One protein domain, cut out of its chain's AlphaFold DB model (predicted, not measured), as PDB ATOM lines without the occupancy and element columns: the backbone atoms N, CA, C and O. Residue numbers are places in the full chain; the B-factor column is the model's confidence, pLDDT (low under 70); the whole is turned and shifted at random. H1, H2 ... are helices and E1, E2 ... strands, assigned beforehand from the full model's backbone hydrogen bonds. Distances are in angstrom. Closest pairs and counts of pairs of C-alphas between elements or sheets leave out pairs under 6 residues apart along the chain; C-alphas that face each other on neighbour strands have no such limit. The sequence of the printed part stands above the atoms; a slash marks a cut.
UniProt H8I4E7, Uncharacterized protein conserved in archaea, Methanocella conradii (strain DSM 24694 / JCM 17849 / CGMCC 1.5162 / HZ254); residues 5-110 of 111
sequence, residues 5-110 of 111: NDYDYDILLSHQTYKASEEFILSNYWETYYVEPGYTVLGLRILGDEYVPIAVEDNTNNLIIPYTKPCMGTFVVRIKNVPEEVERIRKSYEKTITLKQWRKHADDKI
ATOM      1  N   ASN A   5     -26.683 -26.557  16.163       85.38
ATOM      2  CA  ASN A   5     -27.649 -26.299  15.093       85.38
ATOM      3  C   ASN A   5     -28.018 -24.817  14.914       85.38
ATOM      4  O   ASN A   5     -28.680 -24.499  13.932       85.38
ATOM      5  N   ASP A   6     -27.624 -23.931  15.833       89.31
ATOM      6  CA  ASP A   6     -27.824 -22.485  15.671       89.31
ATOM      7  C   ASP A   6     -26.798 -21.859  14.706       89.31
ATOM      8  O   ASP A   6     -26.924 -20.690  14.341       89.31
ATOM      9  N   TYR A   7     -25.786 -22.624  14.286       90.88
ATOM     10  CA  TYR A   7     -24.711 -22.169  13.410       90.88
ATOM     11  C   TYR A   7     -24.708 -22.928  12.084       90.88
ATOM     12  O   TYR A   7     -25.137 -24.078  12.011       90.88
ATOM     13  N   ASP A   8     -24.166 -22.304  11.036       93.94
ATOM     14  CA  ASP A   8     -23.840 -23.023   9.807       93.94
ATOM     15  C   ASP A   8     -22.571 -23.848  10.038       93.94
ATOM     16  O   ASP A   8     -21.501 -23.292  10.314       93.94
ATOM     17  N   TYR A   9     -22.693 -25.176   9.975       95.12
ATOM     18  CA  TYR A   9     -21.574 -26.075  10.223       95.12
ATOM     19  C   TYR A   9     -21.495 -27.234   9.233       95.12
ATOM     20  O   TYR A   9     -22.509 -27.753   8.771       95.12
ATOM     21  N   ASP A  10     -20.268 -27.684   8.972       95.81
ATOM     22  CA  ASP A  10     -19.994 -28.958   8.308       95.81
ATOM     23  C   ASP A  10     -19.380 -29.945   9.303       95.81
ATOM     24  O   ASP A  10     -18.615 -29.564  10.193       95.81
ATOM     25  N   ILE A  11     -19.652 -31.233   9.114       95.12
ATOM     26  CA  ILE A  11     -18.940 -32.309   9.809       95.12
ATOM     27  C   ILE A  11     -17.778 -32.754   8.919       95.12
ATOM     28  O   ILE A  11     -17.997 -33.240   7.813       95.12
ATOM     29  N   LEU A  12     -16.548 -32.594   9.405       95.56
ATOM     30  CA  LEU A  12     -15.324 -33.008   8.710       95.56
ATOM     31  C   LEU A  12     -14.926 -34.445   9.060       95.56
ATOM     32  O   LEU A  12     -14.475 -35.195   8.198       95.56
ATOM     33  N   LEU A  13     -15.120 -34.832  10.323       94.31
ATOM     34  CA  LEU A  13     -14.966 -36.201  10.812       94.31
ATOM     35  C   LEU A  13     -16.073 -36.538  11.798       94.31
ATOM     36  O   LEU A  13     -16.500 -35.701  12.592       94.31
ATOM     37  N   SER A  14     -16.503 -37.792  11.770       93.00
ATOM     38  CA  SER A  14     -17.588 -38.300  12.601       93.00
ATOM     39  C   SER A  14     -17.206 -39.596  13.296       93.00
ATOM     40  O   SER A  14     -16.521 -40.430  12.699       93.00
ATOM     41  N   HIS A  15     -17.737 -39.791  14.507       90.00
ATOM     42  CA  HIS A  15     -17.632 -41.041  15.267       90.00
ATOM     43  C   HIS A  15     -16.191 -41.490  15.535       90.00
ATOM     44  O   HIS A  15     -15.875 -42.677  15.467       90.00
ATOM     45  N   GLN A  16     -15.312 -40.536  15.833       90.44
ATOM     46  CA  GLN A  16     -13.909 -40.809  16.115       90.44
ATOM     47  C   GLN A  16     -13.598 -40.721  17.604       90.44
ATOM     48  O   GLN A  16     -14.379 -40.206  18.411       90.44
ATOM     49  N   THR A  17     -12.418 -41.218  17.966       90.00
ATOM     50  CA  THR A  17     -11.834 -40.932  19.274       90.00
ATOM     51  C   THR A  17     -11.385 -39.474  19.336       90.00
ATOM     52  O   THR A  17     -11.101 -38.833  18.318       90.00
ATOM     53  N   TYR A  18     -11.287 -38.950  20.556       88.69
ATOM     54  CA  TYR A  18     -10.768 -37.607  20.785       88.69
ATOM     55  C   TYR A  18      -9.356 -37.436  20.205       88.69
ATOM     56  O   TYR A  18      -9.107 -36.484  19.473       88.69
ATOM     57  N   LYS A  19      -8.469 -38.415  20.441       88.06
ATOM     58  CA  LYS A  19      -7.098 -38.415  19.914       88.06
ATOM     59  C   LYS A  19      -7.074 -38.325  18.383       88.06
ATOM     60  O   LYS A  19      -6.424 -37.446  17.841       88.06
ATOM     61  N   ALA A  20      -7.847 -39.160  17.683       90.31
ATOM     62  CA  ALA A  20      -7.908 -39.107  16.220       90.31
ATOM     63  C   ALA A  20      -8.443 -37.758  15.697       90.31
ATOM     64  O   ALA A  20      -7.992 -37.266  14.663       90.31
ATOM     65  N   SER A  21      -9.377 -37.144  16.428       91.69
ATOM     66  CA  SER A  21      -9.912 -35.815  16.104       91.69
ATOM     67  C   SER A  21      -8.853 -34.723  16.277       91.69
ATOM     68  O   SER A  21      -8.713 -33.861  15.410       91.69
ATOM     69  N   GLU A  22      -8.075 -34.779  17.360       90.19
ATOM     70  CA  GLU A  22      -6.939 -33.884  17.586       90.19
ATOM     71  C   GLU A  22      -5.880 -34.036  16.489       90.19
ATOM     72  O   GLU A  22      -5.485 -33.044  15.878       90.19
ATOM     73  N   GLU A  23      -5.457 -35.264  16.185       90.38
ATOM     74  CA  GLU A  23      -4.435 -35.526  15.167       90.38
ATOM     75  C   GLU A  23      -4.852 -35.034  13.779       90.38
ATOM     76  O   GLU A  23      -4.024 -34.511  13.025       90.38
ATOM     77  N   PHE A  24      -6.138 -35.169  13.444       93.31
ATOM     78  CA  PHE A  24      -6.691 -34.614  12.218       93.31
ATOM     79  C   PHE A  24      -6.587 -33.089  12.191       93.31
ATOM     80  O   PHE A  24      -6.119 -32.537  11.196       93.31
ATOM     81  N   ILE A  25      -6.994 -32.412  13.269       92.69
ATOM     82  CA  ILE A  25      -6.940 -30.948  13.340       92.69
ATOM     83  C   ILE A  25      -5.492 -30.471  13.202       92.69
ATOM     84  O   ILE A  25      -5.207 -29.626  12.357       92.69
ATOM     85  N   LEU A  26      -4.565 -31.075  13.949       88.62
ATOM     86  CA  LEU A  26      -3.148 -30.713  13.899       88.62
ATOM     87  C   LEU A  26      -2.527 -30.937  12.524       88.62
ATOM     88  O   LEU A  26      -1.733 -30.119  12.081       88.62
ATOM     89  N   SER A  27      -2.870 -32.028  11.840       89.75
ATOM     90  CA  SER A  27      -2.247 -32.350  10.551       89.75
ATOM     91  C   SER A  27      -2.762 -31.480   9.398       89.75
ATOM     92  O   SER A  27      -2.067 -31.353   8.392       89.75
ATOM     93  N   ASN A  28      -3.965 -30.906   9.515       91.75
ATOM     94  CA  ASN A  28      -4.609 -30.149   8.433       91.75
ATOM     95  C   ASN A  28      -4.618 -28.633   8.661       91.75
ATOM     96  O   ASN A  28      -4.699 -27.886   7.689       91.75
ATOM     97  N   TYR A  29      -4.534 -28.170   9.911       91.88
ATOM     98  CA  TYR A  29      -4.691 -26.758  10.255       91.88
ATOM     99  C   TYR A  29      -3.516 -26.266  11.104       91.88
ATOM    100  O   TYR A  29      -3.400 -26.557  12.297       91.88
ATOM    101  N   TRP A  30      -2.630 -25.479  10.490       86.44
ATOM    102  CA  TRP A  30      -1.445 -24.949  11.174       86.44
ATOM    103  C   TRP A  30      -1.799 -23.914  12.245       86.44
ATOM    104  O   TRP A  30      -1.160 -23.854  13.298       86.44
ATOM    105  N   GLU A  31      -2.836 -23.108  12.005       91.31
ATOM    106  CA  GLU A  31      -3.347 -22.145  12.971       91.31
ATOM    107  C   GLU A  31      -4.287 -22.839  13.957       91.31
ATOM    108  O   GLU A  31      -5.499 -22.650  13.954       91.31
ATOM    109  N   THR A  32      -3.698 -23.672  14.808       91.81
ATOM    110  CA  THR A  32      -4.385 -24.315  15.928       91.81
ATOM    111  C   THR A  32      -4.068 -23.570  17.224       91.81
ATOM    112  O   THR A  32      -2.976 -23.032  17.394       91.81
ATOM    113  N   TYR A  33      -5.010 -23.538  18.155       91.62
ATOM    114  CA  TYR A  33      -4.885 -22.994  19.502       91.62
ATOM    115  C   TYR A  33      -5.327 -24.055  20.496       91.62
ATOM    116  O   TYR A  33      -6.310 -24.748  20.262       91.62
ATOM    117  N   TYR A  34      -4.614 -24.178  21.606       89.88
ATOM    118  CA  TYR A  34      -4.963 -25.130  22.650       89.88
ATOM    119  C   TYR A  34      -5.595 -24.414  23.827       89.88
ATOM    120  O   TYR A  34      -4.978 -23.530  24.423       89.88
ATOM    121  N   VAL A  35      -6.816 -24.818  24.151       89.44
ATOM    122  CA  VAL A  35      -7.595 -24.257  25.254       89.44
ATOM    123  C   VAL A  35      -7.833 -25.299  26.337       89.44
ATOM    124  O   VAL A  35      -7.650 -26.498  26.126       89.44
ATOM    125  N   GLU A  36      -8.237 -24.835  27.511       88.00
ATOM    126  CA  GLU A  36      -8.609 -25.703  28.623       88.00
ATOM    127  C   GLU A  36      -9.905 -26.491  28.337       88.00
ATOM    128  O   GLU A  36     -10.802 -26.007  27.631       88.00
ATOM    129  N   PRO A  37     -10.047 -27.708  28.886       87.19
ATOM    130  CA  PRO A  37     -11.282 -28.472  28.798       87.19
ATOM    131  C   PRO A  37     -12.441 -27.701  29.441       87.19
ATOM    132  O   PRO A  37     -12.322 -27.114  30.513       87.19
ATOM    133  N   GLY A  38     -13.605 -27.715  28.792       87.12
ATOM    134  CA  GLY A  38     -14.762 -26.942  29.234       87.12
ATOM    135  C   GLY A  38     -14.772 -25.490  28.756       87.12
ATOM    136  O   GLY A  38     -15.748 -24.792  29.052       87.12
ATOM    137  N   TYR A  39     -13.768 -25.051  27.986       90.38
ATOM    138  CA  TYR A  39     -13.820 -23.773  27.282       90.38
ATOM    139  C   TYR A  39     -15.075 -23.679  26.409       90.38
ATOM    140  O   TYR A  39     -15.562 -24.663  25.845       90.38
ATOM    141  N   THR A  40     -15.623 -22.470  26.332       91.12
ATOM    142  CA  THR A  40     -16.867 -22.204  25.617       91.12
ATOM    143  C   THR A  40     -16.574 -21.439  24.336       91.12
ATOM    144  O   THR A  40     -16.151 -20.282  24.392       91.12
ATOM    145  N   VAL A  41     -16.843 -22.091  23.205       91.00
ATOM    146  CA  VAL A  41     -16.734 -21.521  21.857       91.00
ATOM    147  C   VAL A  41     -18.140 -21.236  21.362       91.00
ATOM    148  O   VAL A  41     -18.930 -22.168  21.246       91.00
ATOM    149  N   LEU A  42     -18.488 -19.976  21.100       90.69
ATOM    150  CA  LEU A  42     -19.831 -19.605  20.614       90.69
ATOM    151  C   LEU A  42     -20.973 -20.135  21.512       90.69
ATOM    152  O   LEU A  42     -22.015 -20.589  21.050       90.69
ATOM    153  N   GLY A  43     -20.758 -20.164  22.829       88.44
ATOM    154  CA  GLY A  43     -21.722 -20.738  23.778       88.44
ATOM    155  C   GLY A  43     -21.753 -22.275  23.827       88.44
ATOM    156  O   GLY A  43     -22.419 -22.836  24.698       88.44
ATOM    157  N   LEU A  44     -21.016 -22.964  22.951       89.31
ATOM    158  CA  LEU A  44     -20.837 -24.413  22.960       89.31
ATOM    159  C   LEU A  44     -19.709 -24.781  23.919       89.31
ATOM    160  O   LEU A  44     -18.549 -24.420  23.717       89.31
ATOM    161  N   ARG A  45     -20.046 -25.525  24.971       89.38
ATOM    162  CA  ARG A  45     -19.049 -26.049  25.905       89.38
ATOM    163  C   ARG A  45     -18.327 -27.229  25.270       89.38
ATOM    164  O   ARG A  45     -18.951 -28.256  25.000       89.38
ATOM    165  N   ILE A  46     -17.024 -27.087  25.062       89.12
ATOM    166  CA  ILE A  46     -16.221 -28.124  24.425       89.12
ATOM    167  C   ILE A  46     -15.666 -29.074  25.479       89.12
ATOM    168  O   ILE A  46     -15.123 -28.657  26.502       89.12
ATOM    169  N   LEU A  47     -15.844 -30.368  25.233       86.88
ATOM    170  CA  LEU A  47     -15.342 -31.429  26.096       86.88
ATOM    171  C   LEU A  47     -13.982 -31.900  25.580       86.88
ATOM    172  O   LEU A  47     -13.830 -32.181  24.391       86.88
ATOM    173  N   GLY A  48     -13.038 -32.038  26.498       81.88
ATOM    174  CA  GLY A  48     -11.714 -32.600  26.270       81.88
ATOM    175  C   GLY A  48     -11.126 -33.073  27.589       81.88
ATOM    176  O   GLY A  48     -11.768 -32.931  28.630       81.88
ATOM    177  N   ASP A  49      -9.929 -33.644  27.518       75.44
ATOM    178  CA  ASP A  49      -9.240 -34.207  28.679       75.44
ATOM    179  C   ASP A  49      -8.228 -33.205  29.260       75.44
ATOM    180  O   ASP A  49      -8.571 -32.458  30.168       75.44
ATOM    181  N   GLU A  50      -7.020 -33.102  28.690       77.69
ATOM    182  CA  GLU A  50      -6.007 -32.127  29.136       77.69
ATOM    183  C   GLU A  50      -6.103 -30.772  28.422       77.69
ATOM    184  O   GLU A  50      -6.143 -29.729  29.071       77.69
ATOM    185  N   TYR A  51      -6.135 -30.775  27.086       84.69
ATOM    186  CA  TYR A  51      -6.256 -29.568  26.263       84.69
ATOM    187  C   TYR A  51      -7.077 -29.850  25.013       84.69
ATOM    188  O   TYR A  51      -7.030 -30.956  24.472       84.69
ATOM    189  N   VAL A  52      -7.785 -28.828  24.535       89.69
ATOM    190  CA  VAL A  52      -8.660 -28.889  23.364       89.69
ATOM    191  C   VAL A  52      -8.072 -28.105  22.198       89.69
ATOM    192  O   VAL A  52      -7.864 -26.900  22.347       89.69
ATOM    193  N   PRO A  53      -7.834 -28.742  21.035       92.38
ATOM    194  CA  PRO A  53      -7.412 -28.029  19.841       92.38
ATOM    195  C   PRO A  53      -8.595 -27.275  19.223       92.38
ATOM    196  O   PRO A  53      -9.635 -27.858  18.927       92.38
ATOM    197  N   ILE A  54      -8.428 -25.979  18.990       93.94
ATOM    198  CA  ILE A  54      -9.331 -25.142  18.200       93.94
ATOM    199  C   ILE A  54      -8.527 -24.543  17.059       93.94
ATOM    200  O   ILE A  54      -7.595 -23.777  17.292       93.94
ATOM    201  N   ALA A  55      -8.885 -24.881  15.829       94.56
ATOM    202  CA  ALA A  55      -8.211 -24.369  14.650       94.56
ATOM    203  C   ALA A  55      -9.008 -23.270  13.955       94.56
ATOM    204  O   ALA A  55     -10.239 -23.251  13.981       94.56
ATOM    205  N   VAL A  56      -8.281 -22.369  13.303       94.88
ATOM    206  CA  VAL A  56      -8.826 -21.403  12.354       94.88
ATOM    207  C   VAL A  56      -8.459 -21.880  10.957       94.88
ATOM    208  O   VAL A  56      -7.293 -22.152  10.673       94.88
ATOM    209  N   GLU A  57      -9.452 -22.006  10.084       94.00
ATOM    210  CA  GLU A  57      -9.213 -22.410   8.701       94.00
ATOM    211  C   GLU A  57      -8.569 -21.268   7.898       94.00
ATOM    212  O   GLU A  57      -8.985 -20.107   7.966       94.00
ATOM    213  N   ASP A  58      -7.542 -21.610   7.122       90.19
ATOM    214  CA  ASP A  58      -6.682 -20.667   6.412       90.19
ATOM    215  C   ASP A  58      -7.426 -19.668   5.528       90.19
ATOM    216  O   ASP A  58      -8.219 -20.047   4.672       90.19
ATOM    217  N   ASN A  59      -7.104 -18.379   5.681       88.75
ATOM    218  CA  ASN A  59      -7.715 -17.269   4.935       88.75
ATOM    219  C   ASN A  59      -9.251 -17.207   5.028       88.75
ATOM    220  O   ASN A  59      -9.900 -16.593   4.181       88.75
ATOM    221  N   THR A  60      -9.837 -17.810   6.062       93.12
ATOM    222  CA  THR A  60     -11.275 -17.747   6.329       93.12
ATOM    223  C   THR A  60     -11.549 -17.286   7.759       93.12
ATOM    224  O   THR A  60     -10.643 -17.077   8.568       93.12
ATOM    225  N   ASN A  61     -12.835 -17.142   8.076       93.81
ATOM    226  CA  ASN A  61     -13.334 -16.925   9.429       93.81
ATOM    227  C   ASN A  61     -14.056 -18.170   9.959       93.81
ATOM    228  O   ASN A  61     -15.015 -18.049  10.721       93.81
ATOM    229  N   ASN A  62     -13.632 -19.359   9.525       96.31
ATOM    230  CA  ASN A  62     -14.222 -20.617   9.958       96.31
ATOM    231  C   ASN A  62     -13.420 -21.199  11.127       96.31
ATOM    232  O   ASN A  62     -12.185 -21.167  11.124       96.31
ATOM    233  N   LEU A  63     -14.126 -21.750  12.112       95.81
ATOM    234  CA  LEU A  63     -13.533 -22.433  13.259       95.81
ATOM    235  C   LEU A  63     -13.677 -23.938  13.121       95.81
ATOM    236  O   LEU A  63     -14.759 -24.438  12.825       95.81
ATOM    237  N   ILE A  64     -12.596 -24.656  13.391       96.50
ATOM    238  CA  ILE A  64     -12.561 -26.111  13.416       96.50
ATOM    239  C   ILE A  64     -12.409 -26.551  14.863       96.50
ATOM    240  O   ILE A  64     -11.409 -26.231  15.510       96.50
ATOM    241  N   ILE A  65     -13.398 -27.275  15.374       94.88
ATOM    242  CA  ILE A  65     -13.414 -27.710  16.771       94.88
ATOM    243  C   ILE A  65     -13.781 -29.190  16.883       94.88
ATOM    244  O   ILE A  65     -14.630 -29.680  16.130       94.88
ATOM    245  N   PRO A  66     -13.188 -29.920  17.840       93.94
ATOM    246  CA  PRO A  66     -13.709 -31.205  18.246       93.94
ATOM    247  C   PRO A  66     -14.990 -30.977  19.054       93.94
ATOM    248  O   PRO A  66     -15.038 -30.165  19.974       93.94
ATOM    249  N   TYR A  67     -16.044 -31.711  18.733       92.19
ATOM    250  CA  TYR A  67     -17.314 -31.678  19.436       92.19
ATOM    251  C   TYR A  67     -17.684 -33.093  19.868       92.19
ATOM    252  O   TYR A  67     -18.041 -33.944  19.053       92.19
ATOM    253  N   THR A  68     -17.561 -33.364  21.166       89.56
ATOM    254  CA  THR A  68     -17.785 -34.702  21.724       89.56
ATOM    255  C   THR A  68     -19.221 -34.861  22.197       89.56
ATOM    256  O   THR A  68     -19.678 -34.141  23.085       89.56
ATOM    257  N   LYS A  69     -19.922 -35.854  21.644       85.00
ATOM    258  CA  LYS A  69     -21.218 -36.311  22.150       85.00
ATOM    259  C   LYS A  69     -21.022 -37.598  22.961       85.00
ATOM    260  O   LYS A  69     -20.506 -38.567  22.401       85.00
ATOM    261  N   PRO A  70     -21.502 -37.675  24.219       79.62
ATOM    262  CA  PRO A  70     -21.299 -38.844  25.084       79.62
ATOM    263  C   PRO A  70     -21.762 -40.173  24.471       79.62
ATOM    264  O   PRO A  70     -21.187 -41.218  24.744       79.62
ATOM    265  N   CYS A  71     -22.798 -40.134  23.632       82.50
ATOM    266  CA  CYS A  71     -23.401 -41.314  23.019       82.50
ATOM    267  C   CYS A  71     -22.839 -41.684  21.639       82.50
ATOM    268  O   CYS A  71     -23.122 -42.775  21.158       82.50
ATOM    269  N   MET A  72     -22.101 -40.790  20.972       82.75
ATOM    270  CA  MET A  72     -21.734 -40.956  19.553       82.75
ATOM    271  C   MET A  72     -20.240 -40.757  19.270       82.75
ATOM    272  O   MET A  72     -19.826 -40.921  18.125       82.75
ATOM    273  N   GLY A  73     -19.440 -40.427  20.287       87.81
ATOM    274  CA  GLY A  73     -18.015 -40.137  20.144       87.81
ATOM    275  C   GLY A  73     -17.732 -38.678  19.784       87.81
ATOM    276  O   GLY A  73     -18.584 -37.797  19.952       87.81
ATOM    277  N   THR A  74     -16.513 -38.420  19.314       92.12
ATOM    278  CA  THR A  74     -16.045 -37.081  18.942       92.12
ATOM    279  C   THR A  74     -16.211 -36.846  17.445       92.12
ATOM    280  O   THR A  74     -15.929 -37.711  16.612       92.12
ATOM    281  N   PHE A  75     -16.704 -35.658  17.120       94.38
ATOM    282  CA  PHE A  75     -16.825 -35.139  15.767       94.38
ATOM    283  C   PHE A  75     -15.825 -34.006  15.593       94.38
ATOM    284  O   PHE A  75     -15.559 -33.287  16.549       94.38
ATOM    285  N   VAL A  76     -15.317 -33.801  14.386       95.50
ATOM    286  CA  VAL A  76     -14.636 -32.553  14.029       95.50
ATOM    287  C   VAL A  76     -15.604 -31.748  13.191       95.50
ATOM    288  O   VAL A  76     -16.055 -32.224  12.146       95.50
ATOM    289  N   VAL A  77     -15.947 -30.553  13.656       95.75
ATOM    290  CA  VAL A  77     -16.912 -29.676  12.994       95.75
ATOM    291  C   VAL A  77     -16.250 -28.381  12.557       95.75
ATOM    292  O   VAL A  77     -15.472 -27.791  13.306       95.75
ATOM    293  N   ARG A  78     -16.581 -27.949  11.339       97.00
ATOM    294  CA  ARG A  78     -16.278 -26.620  10.813       97.00
ATOM    295  C   ARG A  78     -17.486 -25.737  11.068       97.00
ATOM    296  O   ARG A  78     -18.519 -25.976  10.459       97.00
ATOM    297  N   ILE A  79     -17.355 -24.711  11.891       96.06
ATOM    298  CA  ILE A  79     -18.356 -23.655  12.043       96.06
ATOM    299  C   ILE A  79     -17.972 -22.507  11.118       96.06
ATOM    300  O   ILE A  79     -16.843 -22.012  11.187       96.06
ATOM    301  N   LYS A  80     -18.882 -22.096  10.237       95.56
ATOM    302  CA  LYS A  80     -18.580 -21.122   9.188       95.56
ATOM    303  C   LYS A  80     -18.867 -19.689   9.616       95.56
ATOM    304  O   LYS A  80     -19.832 -19.428  10.325       95.56
ATOM    305  N   ASN A  81     -18.064 -18.763   9.095       94.25
ATOM    306  CA  ASN A  81     -18.295 -17.317   9.152       94.25
ATOM    307  C   ASN A  81     -18.521 -16.753  10.572       94.25
ATOM    308  O   ASN A  81     -19.514 -16.079  10.841       94.25
ATOM    309  N   VAL A  82     -17.576 -17.005  11.479       94.69
ATOM    310  CA  VAL A  82     -17.612 -16.562  12.886       94.69
ATOM    311  C   VAL A  82     -16.432 -15.634  13.220       94.69
ATOM    312  O   VAL A  82     -15.607 -15.949  14.081       94.69
ATOM    313  N   PRO A  83     -16.312 -14.473  12.543       94.50
ATOM    314  CA  PRO A  83     -15.136 -13.604  12.634       94.50
ATOM    315  C   PRO A  83     -14.855 -13.088  14.050       94.50
ATOM    316  O   PRO A  83     -13.693 -13.009  14.445       94.50
ATOM    317  N   GLU A  84     -15.898 -12.780  14.822       94.00
ATOM    318  CA  GLU A  84     -15.766 -12.251  16.185       94.00
ATOM    319  C   GLU A  84     -15.101 -13.262  17.129       94.00
ATOM    320  O   GLU A  84     -14.199 -12.913  17.891       94.00
ATOM    321  N   GLU A  85     -15.489 -14.535  17.035       93.50
ATOM    322  CA  GLU A  85     -14.921 -15.589  17.877       93.50
ATOM    323  C   GLU A  85     -13.502 -15.963  17.436       93.50
ATOM    324  O   GLU A  85     -12.629 -16.180  18.278       93.50
ATOM    325  N   VAL A  86     -13.238 -15.966  16.125       94.38
ATOM    326  CA  VAL A  86     -11.879 -16.138  15.583       94.38
ATOM    327  C   VAL A  86     -10.945 -15.066  16.146       94.38
ATOM    328  O   VAL A  86      -9.853 -15.378  16.627       94.38
ATOM    329  N   GLU A  87     -11.367 -13.801  16.128       93.75
ATOM    330  CA  GLU A  87     -10.570 -12.705  16.674       93.75
ATOM    331  C   GLU A  87     -10.379 -12.834  18.192       93.75
ATOM    332  O   GLU A  87      -9.273 -12.619  18.698       93.75
ATOM    333  N   ARG A  88     -11.426 -13.235  18.920       93.19
ATOM    334  CA  ARG A  88     -11.351 -13.481  20.361       93.19
ATOM    335  C   ARG A  88     -10.319 -14.558  20.694       93.19
ATOM    336  O   ARG A  88      -9.455 -14.312  21.530       93.19
ATOM    337  N   ILE A  89     -10.347 -15.707  20.018       91.62
ATOM    338  CA  ILE A  89      -9.393 -16.805  20.257       91.62
ATOM    339  C   ILE A  89      -7.960 -16.355  19.956       91.62
ATOM    340  O   ILE A  89      -7.075 -16.556  20.788       91.62
ATOM    341  N   ARG A  90      -7.743 -15.671  18.823       91.19
ATOM    342  CA  ARG A  90      -6.432 -15.119  18.437       91.19
ATOM    343  C   ARG A  90      -5.849 -14.160  19.477       91.19
ATOM    344  O   ARG A  90      -4.632 -14.105  19.621       91.19
ATOM    345  N   LYS A  91      -6.697 -13.391  20.171       91.38
ATOM    346  CA  LYS A  91      -6.287 -12.453  21.232       91.38
ATOM    347  C   LYS A  91      -6.108 -13.130  22.589       91.38
ATOM    348  O   LYS A  91      -5.283 -12.681  23.377       91.38
ATOM    349  N   SER A  92      -6.906 -14.154  22.885       87.44
ATOM    350  CA  SER A  92      -6.932 -14.801  24.202       87.44
ATOM    351  C   SER A  92      -5.885 -15.898  24.377       87.44
ATOM    352  O   SER A  92      -5.490 -16.153  25.511       87.44
ATOM    353  N   TYR A  93      -5.439 -16.541  23.297       85.25
ATOM    354  CA  TYR A  93      -4.518 -17.674  23.374       85.25
ATOM    355  C   TYR A  93      -3.279 -17.462  22.509       85.25
ATOM    356  O   TYR A  93      -3.353 -17.060  21.348       85.25
ATOM    357  N   GLU A  94      -2.117 -17.792  23.070       77.44
ATOM    358  CA  GLU A  94      -0.858 -17.789  22.332       77.44
ATOM    359  C   GLU A  94      -0.636 -19.118  21.591       77.44
ATOM    360  O   GLU A  94      -0.927 -20.203  22.097       77.44
ATOM    361  N   LYS A  95      -0.018 -19.053  20.403       72.06
ATOM    362  CA  LYS A  95       0.337 -20.237  19.588       72.06
ATOM    363  C   LYS A  95       1.484 -21.075  20.185       72.06
ATOM    364  O   LYS A  95       1.899 -22.080  19.612       72.06
ATOM    365  N   THR A  96       2.038 -20.680  21.329       68.19
ATOM    366  CA  THR A  96       3.215 -21.306  21.954       68.19
ATOM    367  C   THR A  96       2.943 -22.743  22.393       68.19
ATOM    368  O   THR A  96       3.817 -23.601  22.265       68.19
ATOM    369  N   ILE A  97       1.731 -23.027  22.881       67.50
ATOM    370  CA  ILE A  97       1.308 -24.387  23.253       67.50
ATOM    371  C   ILE A  97       1.090 -25.231  21.993       67.50
ATOM    372  O   ILE A  97       1.531 -26.378  21.943       67.50
ATOM    373  N   THR A  98       0.529 -24.636  20.939       67.25
ATOM    374  CA  THR A  98       0.369 -25.273  19.627       67.25
ATOM    375  C   THR A  98       1.688 -25.766  19.069       67.25
ATOM    376  O   THR A  98       1.793 -26.930  18.700       67.25
ATOM    377  N   LEU A  99       2.725 -24.924  19.071       64.38
ATOM    378  CA  LEU A  99       4.048 -25.297  18.568       64.38
ATOM    379  C   LEU A  99       4.692 -26.425  19.386       64.38
ATOM    380  O   LEU A  99       5.396 -27.266  18.826       64.38
ATOM    381  N   LYS A 100       4.455 -26.466  20.704       70.50
ATOM    382  CA  LYS A 100       4.927 -27.564  21.562       70.50
ATOM    383  C   LYS A 100       4.227 -28.879  21.219       70.50
ATOM    384  O   LYS A 100       4.912 -29.887  21.067       70.50
ATOM    385  N   GLN A 101       2.904 -28.860  21.065       67.31
ATOM    386  CA  GLN A 101       2.128 -30.053  20.711       67.31
ATOM    387  C   GLN A 101       2.428 -30.527  19.283       67.31
ATOM    388  O   GLN A 101       2.655 -31.713  19.079       67.31
ATOM    389  N   TRP A 102       2.567 -29.609  18.321       65.50
ATOM    390  CA  TRP A 102       3.030 -29.915  16.961       65.50
ATOM    391  C   TRP A 102       4.400 -30.593  16.957       65.50
ATOM    392  O   TRP A 102       4.584 -31.602  16.285       65.50
ATOM    393  N   ARG A 103       5.365 -30.075  17.730       60.28
ATOM    394  CA  ARG A 103       6.694 -30.697  17.855       60.28
ATOM    395  C   ARG A 103       6.628 -32.082  18.489       60.28
ATOM    396  O   ARG A 103       7.331 -32.973  18.033       60.28
ATOM    397  N   LYS A 104       5.788 -32.269  19.510       64.75
ATOM    398  CA  LYS A 104       5.593 -33.567  20.167       64.75
ATOM    399  C   LYS A 104       4.954 -34.588  19.219       64.75
ATOM    400  O   LYS A 104       5.406 -35.724  19.169       64.75
ATOM    401  N   HIS A 105       3.954 -34.174  18.439       60.34
ATOM    402  CA  HIS A 105       3.308 -35.020  17.429       60.34
ATOM    403  C   HIS A 105       4.252 -35.373  16.275       60.34
ATOM    404  O   HIS A 105       4.303 -36.523  15.846       60.34
ATOM    405  N   ALA A 106       5.057 -34.413  15.814       60.50
ATOM    406  CA  ALA A 106       6.070 -34.655  14.792       60.50
ATOM    407  C   ALA A 106       7.165 -35.633  15.262       60.50
ATOM    408  O   ALA A 106       7.616 -36.448  14.463       60.50
ATOM    409  N   ASP A 107       7.569 -35.577  16.537       60.69
ATOM    410  CA  ASP A 107       8.547 -36.504  17.133       60.69
ATOM    411  C   ASP A 107       7.983 -37.932  17.283       60.69
ATOM    412  O   ASP A 107       8.678 -38.903  16.992       60.69
ATOM    413  N   ASP A 108       6.701 -38.066  17.650       58.84
ATOM    414  CA  ASP A 108       6.013 -39.361  17.811       58.84
ATOM    415  C   ASP A 108       5.860 -40.119  16.479       58.84
ATOM    416  O   ASP A 108       5.960 -41.341  16.452       58.84
ATOM    417  N   LYS A 109       5.702 -39.407  15.352       57.31
ATOM    418  CA  LYS A 109       5.600 -40.009  14.006       57.31
ATOM    419  C   LYS A 109       6.923 -40.519  13.415       57.31
ATOM    420  O   LYS A 109       6.889 -41.158  12.364       57.31
ATOM    421  N   ILE A 110       8.072 -40.199  14.018       56.38
ATOM    422  CA  ILE A 110       9.409 -40.568  13.504       56.38
ATOM    423  C   ILE A 110       9.961 -41.840  14.188       56.38
ATOM    424  O   ILE A 110      10.948 -42.407  13.715       56.38
TER     425      ILE A 110
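Overview. This is residues 5 to 110 of the 111 residues of the protein "Uncharacterized protein conserved in archaea" of Methanocella conradii (strain DSM 24694 / JCM 17849 / CGMCC 1.5162 / HZ254) (UniProt H8I4E7). A strongly twisted wall of five antiparallel strands has H1 packed on one face and H2 crossing over part of the other, while H3 stands up beside the edge strand E2 and runs away from the sheet. A long loop, residues 36 to 51, joins E2 to E3. The printed part has 106 residues with three named helices and five named strands, in the order E1 H1 E2 E3 E4 E5 H2 H3, and its class is mixed, helices and strands. The sheet's order is E1 E5 E4 E3 E2. The whole is compact, with a radius of gyration of the C-alphas of 12.9 A and spans of 41 by 33 by 23 A.

Arrangement. The sheet runs from the edge strand E1, residues 9 to 16, through E5, residues 73 to 79, E4, residues 63 to 69, and E3, residues 52 to 56, to the edge strand E2, residues 32 to 35. E1 bends by 62 degrees at residue 12. E2, E3, E4 and E5 form a meander, each strand the antiparallel neighbour of the one before, and each successive pair is a hairpin. Within hydrogen-bond range are N 10 and O 78 at 2.9 A between E1 and E5, N 67 and O 75 at 2.7 A between E4 and E5, N 64 and O 55 at 2.8 A between E4 and E3, and N 33 and O 54 at 2.7 A between E2 and E3. E3 pairs in a staggered way, with E2 over residues 52 to 55 and with E4 over residues 55 to 56. H1, residues 18 to 28, is on the sheet; its closest C-alphas to E5 are those of Tyr 18 and Thr 74, 5.6 A apart. H3, residues 96 to 108, is on the same face and stands up from the sheet, its line rising 71 degrees; the C-alphas of Tyr 33 in E2 and Thr 98 are 5.7 A apart. H1 and H3 are close but not clearly touching, with the C-alphas of Leu 26 and Trp 102 6.9 A apart, and about perpendicular at 80 degrees. H2, residues 83 to 92, is on the other face, which gives three layers, helices on both faces of a sheet. Its height over the sheet is 9.2 A, and it runs across the strands, at 80 degrees to E4 on the local plane. H1 and H2 are apart. In H1, H2 and H3 every O i to N i+4 pair is within hydrogen-bond range.

Along the chain. E1 begins at C-alpha 9, (-21.574, -26.075, 10.223), and spans 17.6 A; E4 spans 18.2 A and E5 18.4 A. H1 spans 15.7 A and H2 14.2 A. H3, 18.7 A, ends at C-alpha 108, (6.013, -39.361, 17.811).

Size, cuts and confidence. The C-alphas farthest apart are those of Asp 6 and Ile 110, 41.4 A. The printed part has no cut. The link E2 to E3 is long, with 16 residues. Mean pLDDT of the printed part is 86.6; residues 96 to 99 and 101 to 110 are under 70.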